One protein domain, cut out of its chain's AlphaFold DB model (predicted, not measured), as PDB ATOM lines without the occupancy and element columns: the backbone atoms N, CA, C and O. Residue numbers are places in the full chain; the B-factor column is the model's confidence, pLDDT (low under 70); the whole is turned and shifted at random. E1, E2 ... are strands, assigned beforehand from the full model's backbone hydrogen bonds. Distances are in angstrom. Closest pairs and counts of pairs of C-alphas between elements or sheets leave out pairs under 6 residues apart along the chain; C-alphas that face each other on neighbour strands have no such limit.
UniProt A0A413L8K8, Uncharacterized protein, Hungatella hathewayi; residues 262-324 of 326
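AT A GLANCE: This is residues 262 to 324 of the 326 residues of an uncharacterized protein of Hungatella hathewayi (UniProt A0A413L8K8). There is little regular structure: one sheet of short strands, E3 E2 E1 E5 E4, curls into part of a barrel, and the unnamed residues 293 to 311 bridge its open side through short pairings with E3 and E4. The 63 printed residues hold five named strands, E1 to E5 along the chain, antiparallel in the sheet; the class is all strand, with under half of the residues named. The whole is compact, radius of gyration of the C-alphas 10.3 A, spanning 30 by 22 by 19 A.

HOW THE PARTS SIT: E1, residues 267 to 271, forms a hairpin with E2, residues 283 to 286: N 268 and O 283 are 2.9 A apart. E2 and E3, residues 289 to 292, form another: N 284 and O 291, 2.9 A. E1, E2 and E3 make a meander, successive antiparallel neighbours. E4, residues 312 to 315, forms a hairpin with E5, residues 318 to 323: N 313 and O 320, 2.8 A. E5 is antiparallel to E1: N 271 and O 321, 3.0 A. Edge strands E3 and E4 are apart.

IN THESE COORDINATES: E1, 13.3 A long, begins at C-alpha 267 (6.525, 37.099, -3.119); E5, 15.9 A, ends at C-alpha 323 (4.814, 41.923, 4.745).

THE WHOLE: The printed part has no cut. Links E1 to E2 and E3 to E4 are long. No printed residue is under 70 in pLDDT.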
ATOM      1  N   LEU A 262       1.102  33.106   2.432       95.44
ATOM      2  CA  LEU A 262       2.209  32.652   1.599       95.44
ATOM      3  C   LEU A 262       1.883  31.299   0.965       95.44
ATOM      4  O   LEU A 262       1.775  30.291   1.662       95.44
ATOM      5  N   GLU A 263       1.825  31.265  -0.353       96.38
ATOM      6  CA  GLU A 263       1.669  30.071  -1.173       96.38
ATOM      7  C   GLU A 263       2.941  29.818  -1.992       96.38
ATOM      8  O   GLU A 263       3.909  30.584  -1.953       96.38
ATOM      9  N   GLU A 264       2.984  28.699  -2.710       96.75
ATOM     10  CA  GLU A 264       4.075  28.432  -3.644       96.75
ATOM     11  C   GLU A 264       4.083  29.504  -4.747       96.75
ATOM     12  O   GLU A 264       3.065  29.767  -5.378       96.75
ATOM     13  N   GLY A 265       5.234  30.143  -4.969       96.06
ATOM     14  CA  GLY A 265       5.368  31.271  -5.891       96.06
ATOM     15  C   GLY A 265       5.103  32.650  -5.278       96.06
ATOM     16  O   GLY A 265       5.497  33.641  -5.900       96.06
ATOM     17  N   SER A 266       4.532  32.740  -4.067       97.44
ATOM     18  CA  SER A 266       4.280  34.029  -3.412       97.44
ATOM     19  C   SER A 266       5.561  34.820  -3.195       97.44
ATOM     20  O   SER A 266       6.601  34.272  -2.803       97.44
ATOM     21  N   ARG A 267       5.459  36.133  -3.395       96.94
ATOM     22  CA  ARG A 267       6.525  37.099  -3.119       96.94
ATOM     23  C   ARG A 267       6.195  37.893  -1.867       96.94
ATOM     24  O   ARG A 267       5.039  38.214  -1.644       96.94
ATOM     25  N   PHE A 268       7.194  38.209  -1.051       97.25
ATOM     26  CA  PHE A 268       6.986  38.957   0.192       97.25
ATOM     27  C   PHE A 268       8.253  39.672   0.664       97.25
ATOM     28  O   PHE A 268       9.361  39.436   0.173       97.25
ATOM     29  N   ARG A 269       8.106  40.535   1.669       96.69
ATOM     30  CA  ARG A 269       9.202  41.202   2.374       96.69
ATOM     31  C   ARG A 269       9.300  40.734   3.819       96.69
ATOM     32  O   ARG A 269       8.299  40.524   4.496       96.69
ATOM     33  N   ALA A 270      10.534  40.611   4.295       95.94
ATOM     34  CA  ALA A 270      10.847  40.404   5.701       95.94
ATOM     35  C   ALA A 270      11.200  41.756   6.324       95.94
ATOM     36  O   ALA A 270      12.242  42.318   5.983       95.94
ATOM     37  N   ILE A 271      10.349  42.290   7.198       95.94
ATOM     38  CA  ILE A 271      10.542  43.609   7.819       95.94
ATOM     39  C   ILE A 271      10.812  43.434   9.311       95.94
ATOM     40  O   ILE A 271      10.135  42.662   9.978       95.94
ATOM     41  N   ASN A 272      11.826  44.115   9.842       93.81
ATOM     42  CA  ASN A 272      12.044  44.159  11.281       93.81
ATOM     43  C   ASN A 272      10.997  45.083  11.922       93.81
ATOM     44  O   ASN A 272      10.970  46.270  11.609       93.81
ATOM     45  N   ASP A 273      10.170  44.552  12.821       81.50
ATOM     46  CA  ASP A 273       9.053  45.291  13.435       81.50
ATOM     47  C   ASP A 273       9.484  46.485  14.295       81.50
ATOM     48  O   ASP A 273       8.700  47.410  14.488       81.50
ATOM     49  N   ILE A 274      10.716  46.484  14.814       83.31
ATOM     50  CA  ILE A 274      11.220  47.560  15.677       83.31
ATOM     51  C   ILE A 274      11.799  48.686  14.823       83.31
ATOM     52  O   ILE A 274      11.478  49.854  15.012       83.31
ATOM     53  N   SER A 275      12.673  48.345  13.875       89.56
ATOM     54  CA  SER A 275      13.383  49.347  13.079       89.56
ATOM     55  C   SER A 275      12.668  49.721  11.779       89.56
ATOM     56  O   SER A 275      13.148  50.602  11.069       89.56
ATOM     57  N   GLY A 276      11.617  48.990  11.392       89.12
ATOM     58  CA  GLY A 276      10.937  49.113  10.097       89.12
ATOM     59  C   GLY A 276      11.812  48.764   8.886       89.12
ATOM     60  O   GLY A 276      11.418  49.000   7.745       89.12
ATOM     61  N   LYS A 277      13.021  48.225   9.103       92.38
ATOM     62  CA  LYS A 277      13.989  47.982   8.023       92.38
ATOM     63  C   LYS A 277      13.762  46.601   7.412       92.38
ATOM     64  O   LYS A 277      13.619  45.634   8.166       92.38
ATOM     65  N   PRO A 278      13.772  46.473   6.076       92.94
ATOM     66  CA  PRO A 278      13.726  45.168   5.442       92.94
ATOM     67  C   PRO A 278      15.039  44.408   5.676       92.94
ATOM     68  O   PRO A 278      16.111  45.011   5.732       92.94
ATOM     69  N   PHE A 279      14.969  43.077   5.759       90.19
ATOM     70  CA  PHE A 279      16.152  42.206   5.780       90.19
ATOM     71  C   PHE A 279      17.024  42.390   4.527       90.19
ATOM     72  O   PHE A 279      18.247  42.294   4.596       90.19
ATOM     73  N   GLY A 280      16.395  42.630   3.376       89.12
ATOM     74  CA  GLY A 280      17.070  42.732   2.089       89.12
ATOM     75  C   GLY A 280      16.073  42.714   0.923       89.12
ATOM     76  O   GLY A 280      15.019  43.347   1.033       89.12
ATOM     77  N   PRO A 281      16.389  42.030  -0.194       90.19
ATOM     78  CA  PRO A 281      15.516  41.985  -1.362       90.19
ATOM     79  C   PRO A 281      14.215  41.219  -1.082       90.19
ATOM     80  O   PRO A 281      14.096  40.495  -0.093       90.19
ATOM     81  N   GLU A 282      13.251  41.373  -1.993       95.06
ATOM     82  CA  GLU A 282      12.011  40.591  -1.996       95.06
ATOM     83  C   GLU A 282      12.337  39.088  -1.976       95.06
ATOM     84  O   GLU A 282      13.244  38.611  -2.670       95.06
ATOM     85  N   MET A 283      11.614  38.361  -1.132       96.31
ATOM     86  CA  MET A 283      11.726  36.919  -0.971       96.31
ATOM     87  C   MET A 283      10.633  36.233  -1.780       96.31
ATOM     88  O   MET A 283       9.549  36.785  -1.946       96.31
ATOM     89  N   ILE A 284      10.905  35.023  -2.254       97.19
ATOM     90  CA  ILE A 284       9.938  34.184  -2.962       97.19
ATOM     91  C   ILE A 284       9.884  32.796  -2.331       97.19
ATOM     92  O   ILE A 284      10.920  32.238  -1.952       97.19
ATOM     93  N   ILE A 285       8.684  32.232  -2.221       97.31
ATOM     94  CA  ILE A 285       8.511  30.819  -1.889       97.31
ATOM     95  C   ILE A 285       8.730  29.999  -3.158       97.31
ATOM     96  O   ILE A 285       7.993  30.146  -4.129       97.31
ATOM     97  N   LYS A 286       9.766  29.156  -3.158       95.44
ATOM     98  CA  LYS A 286      10.068  28.236  -4.259       95.44
ATOM     99  C   LYS A 286      10.401  26.847  -3.727       95.44
ATOM    100  O   LYS A 286      11.304  26.700  -2.901       95.44
ATOM    101  N   ASN A 287       9.708  25.828  -4.217       92.69
ATOM    102  CA  ASN A 287       9.749  24.447  -3.742       92.69
ATOM    103  C   ASN A 287       9.594  24.360  -2.210       92.69
ATOM    104  O   ASN A 287      10.352  23.660  -1.530       92.69
ATOM    105  N   GLY A 288       8.671  25.148  -1.647       90.94
ATOM    106  CA  GLY A 288       8.434  25.252  -0.205       90.94
ATOM    107  C   GLY A 288       9.576  25.875   0.613       90.94
ATOM    108  O   GLY A 288       9.562  25.783   1.844       90.94
ATOM    109  N   GLN A 289      10.577  26.482  -0.033       94.19
ATOM    110  CA  GLN A 289      11.714  27.149   0.609       94.19
ATOM    111  C   GLN A 289      11.682  28.656   0.363       94.19
ATOM    112  O   GLN A 289      11.223  29.119  -0.677       94.19
ATOM    113  N   VAL A 290      12.225  29.421   1.308       95.94
ATOM    114  CA  VAL A 290      12.388  30.870   1.168       95.94
ATOM    115  C   VAL A 290      13.650  31.150   0.358       95.94
ATOM    116  O   VAL A 290      14.748  30.766   0.767       95.94
ATOM    117  N   ILE A 291      13.505  31.820  -0.784       95.94
ATOM    118  CA  ILE A 291      14.610  32.224  -1.655       95.94
ATOM    119  C   ILE A 291      14.693  33.752  -1.689       95.94
ATOM    120  O   ILE A 291      13.686  34.420  -1.900       95.94
ATOM    121  N   ALA A 292      15.893  34.308  -1.538       94.50
ATOM    122  CA  ALA A 292      16.162  35.734  -1.714       94.50
ATOM    123  C   ALA A 292      17.413  35.910  -2.584       94.50
ATOM    124  O   ALA A 292      18.428  35.254  -2.345       94.50
ATOM    125  N   ALA A 293      17.338  36.756  -3.617       91.50
ATOM    126  CA  ALA A 293      18.423  36.953  -4.593       91.50
ATOM    127  C   ALA A 293      19.032  35.631  -5.124       91.50
ATOM    128  O   ALA A 293      20.247  35.471  -5.212       91.50
ATOM    129  N   GLY A 294      18.177  34.646  -5.423       89.88
ATOM    130  CA  GLY A 294      18.584  33.336  -5.947       89.88
ATOM    131  C   GLY A 294      19.193  32.370  -4.924       89.88
ATOM    132  O   GLY A 294      19.505  31.238  -5.283       89.88
ATOM    133  N   LYS A 295      19.339  32.768  -3.654       93.00
ATOM    134  CA  LYS A 295      19.889  31.924  -2.584       93.00
ATOM    135  C   LYS A 295      18.815  31.512  -1.588       93.00
ATOM    136  O   LYS A 295      17.929  32.292  -1.249       93.00
ATOM    137  N   LYS A 296      18.929  30.285  -1.085       94.88
ATOM    138  CA  LYS A 296      18.086  29.781   0.001       94.88
ATOM    139  C   LYS A 296      18.367  30.545   1.293       94.88
ATOM    140  O   LYS A 296      19.517  30.639   1.715       94.88
ATOM    141  N   ILE A 297      17.307  31.016   1.941       95.38
ATOM    142  CA  ILE A 297      17.351  31.644   3.260       95.38
ATOM    143  C   ILE A 297      16.871  30.642   4.305       95.38
ATOM    144  O   ILE A 297      15.828  30.005   4.159       95.38
ATOM    145  N   LEU A 298      17.657  30.482   5.369       94.81
ATOM    146  CA  LEU A 298      17.287  29.647   6.505       94.81
ATOM    147  C   LEU A 298      16.429  30.459   7.472       94.81
ATOM    148  O   LEU A 298      16.882  31.459   8.027       94.81
ATOM    149  N   THR A 299      15.203  29.993   7.688       95.12
ATOM    150  CA  THR A 299      14.230  30.626   8.577       95.12
ATOM    151  C   THR A 299      13.866  29.713   9.744       95.12
ATOM    152  O   THR A 299      13.948  28.482   9.655       95.12
ATOM    153  N   LYS A 300      13.424  30.312  10.851       94.19
ATOM    154  CA  LYS A 300      12.680  29.626  11.912       94.19
ATOM    155  C   LYS A 300      11.288  30.270  12.009       94.19
ATOM    156  O   LYS A 300      11.228  31.453  12.326       94.19
ATOM    157  N   PRO A 301      10.192  29.538  11.738       92.50
ATOM    158  CA  PRO A 301      10.139  28.130  11.328       92.50
ATOM    159  C   PRO A 301      10.716  27.890   9.919       92.50
ATOM    160  O   PRO A 301      10.798  28.807   9.105       92.50
ATOM    161  N   LYS A 302      11.117  26.641   9.625       91.50
ATOM    162  CA  LYS A 302      11.747  26.258   8.340       91.50
ATOM    163  C   LYS A 302      10.813  26.387   7.132       91.50
ATOM    164  O   LYS A 302      11.287  26.614   6.025       91.50
ATOM    165  N   LYS A 303       9.509  26.184   7.334       92.56
ATOM    166  CA  LYS A 303       8.470  26.322   6.307       92.56
ATOM    167  C   LYS A 303       7.642  27.562   6.625       92.56
ATOM    168  O   LYS A 303       7.080  27.643   7.718       92.56
ATOM    169  N   LEU A 304       7.586  28.498   5.677       94.88
ATOM    170  CA  LEU A 304       6.739  29.694   5.762       94.88
ATOM    171  C   LEU A 304       5.480  29.603   4.891       94.88
ATOM    172  O   LEU A 304       4.589  30.426   5.052       94.88
ATOM    173  N   ILE A 305       5.377  28.605   4.011       94.81
ATOM    174  CA  ILE A 305       4.141  28.352   3.264       94.81
ATOM    175  C   ILE A 305       2.967  28.141   4.239       94.81
ATOM    176  O   ILE A 305       3.132  27.515   5.292       94.81
ATOM    177  N   GLY A 306       1.811  28.717   3.925       91.69
ATOM    178  CA  GLY A 306       0.633  28.771   4.789       91.69
ATOM    179  C   GLY A 306       0.691  29.841   5.888       91.69
ATOM    180  O   GLY A 306      -0.270  29.984   6.640       91.69
ATOM    181  N   LYS A 307       1.793  30.595   6.036       92.50
ATOM    182  CA  LYS A 307       1.857  31.707   6.998       92.50
ATOM    183  C   LYS A 307       1.236  32.967   6.412       92.50
ATOM    184  O   LYS A 307       1.486  33.312   5.262       92.50
ATOM    185  N   LYS A 308       0.446  33.650   7.239       92.00
ATOM    186  CA  LYS A 308      -0.242  34.896   6.903       92.00
ATOM    187  C   LYS A 308       0.677  36.108   6.996       92.00
ATOM    188  O   LYS A 308       1.635  36.099   7.779       92.00
ATOM    189  N   GLU A 309       0.354  37.164   6.259       92.88
ATOM    190  CA  GLU A 309       0.967  38.477   6.455       92.88
ATOM    191  C   GLU A 309       0.846  38.911   7.927       92.88
ATOM    192  O   GLU A 309      -0.154  38.651   8.592       92.88
ATOM    193  N   GLY A 310       1.900  39.509   8.483       89.75
ATOM    194  CA  GLY A 310       1.996  39.807   9.914       89.75
ATOM    195  C   GLY A 310       2.618  38.687  10.760       89.75
ATOM    196  O   GLY A 310       2.956  38.919  11.919       89.75
ATOM    197  N   THR A 311       2.834  37.485  10.209       90.94
ATOM    198  CA  THR A 311       3.486  36.390  10.948       90.94
ATOM    199  C   THR A 311       4.965  36.696  11.214       90.94
ATOM    200  O   THR A 311       5.724  36.981  10.284       90.94
ATOM    201  N   LYS A 312       5.376  36.565  12.482       93.12
ATOM    202  CA  LYS A 312       6.771  36.662  12.935       93.12
ATOM    203  C   LYS A 312       7.579  35.407  12.601       93.12
ATOM    204  O   LYS A 312       7.084  34.285  12.727       93.12
ATOM    205  N   PHE A 313       8.828  35.593  12.196       94.62
ATOM    206  CA  PHE A 313       9.788  34.527  11.922       94.62
ATOM    207  C   PHE A 313      11.224  35.037  12.065       94.62
ATOM    208  O   PHE A 313      11.486  36.232  11.948       94.62
ATOM    209  N   ASN A 314      12.176  34.127  12.272       95.25
ATOM    210  CA  ASN A 314      13.562  34.504  12.529       95.25
ATOM    211  C   ASN A 314      14.478  34.145  11.361       95.25
ATOM    212  O   ASN A 314      14.395  33.044  10.810       95.25
ATOM    213  N   ILE A 315      15.415  35.044  11.061       94.25
ATOM    214  CA  ILE A 315      16.543  34.833  10.148       94.25
ATOM    215  C   ILE A 315      17.823  35.144  10.923       94.25
ATOM    216  O   ILE A 315      17.980  36.245  11.450       94.25
ATOM    217  N   SER A 316      18.740  34.175  11.010       90.62
ATOM    218  CA  SER A 316      20.026  34.327  11.716       90.62
ATOM    219  C   SER A 316      19.891  34.899  13.137       90.62
ATOM    220  O   SER A 316      20.646  35.780  13.537       90.62
ATOM    221  N   GLY A 317      18.884  34.436  13.886       89.81
ATOM    222  CA  GLY A 317      18.631  34.864  15.269       89.81
ATOM    223  C   GLY A 317      17.875  36.189  15.422       89.81
ATOM    224  O   GLY A 317      17.476  36.509  16.534       89.81
ATOM    225  N   LYS A 318      17.622  36.934  14.338       91.62
ATOM    226  CA  LYS A 318      16.847  38.185  14.367       91.62
ATOM    227  C   LYS A 318      15.404  37.946  13.929       91.62
ATOM    228  O   LYS A 318      15.187  37.219  12.961       91.62
ATOM    229  N   GLU A 319      14.452  38.566  14.621       94.81
ATOM    230  CA  GLU A 319      13.017  38.497  14.314       94.81
ATOM    231  C   GLU A 319      12.629  39.480  13.193       94.81
ATOM    232  O   GLU A 319      13.089  40.628  13.151       94.81
ATOM    233  N   TYR A 320      11.777  39.005  12.287       95.69
ATOM    234  CA  TYR A 320      11.159  39.741  11.187       95.69
ATOM    235  C   TYR A 320       9.685  39.362  11.076       95.69
ATOM    236  O   TYR A 320       9.258  38.314  11.557       95.69
ATOM    237  N   VAL A 321       8.923  40.183  10.366       95.44
ATOM    238  CA  VAL A 321       7.526  39.944  10.020       95.44
ATOM    239  C   VAL A 321       7.347  39.880   8.513       95.44
ATOM    240  O   VAL A 321       7.975  40.629   7.762       95.44
ATOM    241  N   ILE A 322       6.489  38.956   8.079       95.81
ATOM    242  CA  ILE A 322       6.052  38.829   6.687       95.81
ATOM    243  C   ILE A 322       5.169  40.029   6.329       95.81
ATOM    244  O   ILE A 322       4.175  40.287   7.008       95.81
ATOM    245  N   LYS A 323       5.524  40.748   5.264       95.38
ATOM    246  CA  LYS A 323       4.814  41.923   4.745       95.38
ATOM    247  C   LYS A 323       4.736  41.886   3.223       95.38
ATOM    248  O   LYS A 323       5.584  41.259   2.589       95.38
ATOM    249  N   ASP A 324       3.776  42.612   2.662       94.25
ATOM    250  CA  ASP A 324       3.612  42.839   1.226       94.25
ATOM    251  C   ASP A 324       3.530  41.530   0.424       94.25
ATOM    252  O   ASP A 324       4.268  41.355  -0.551       94.25
TER     253      ASP A 324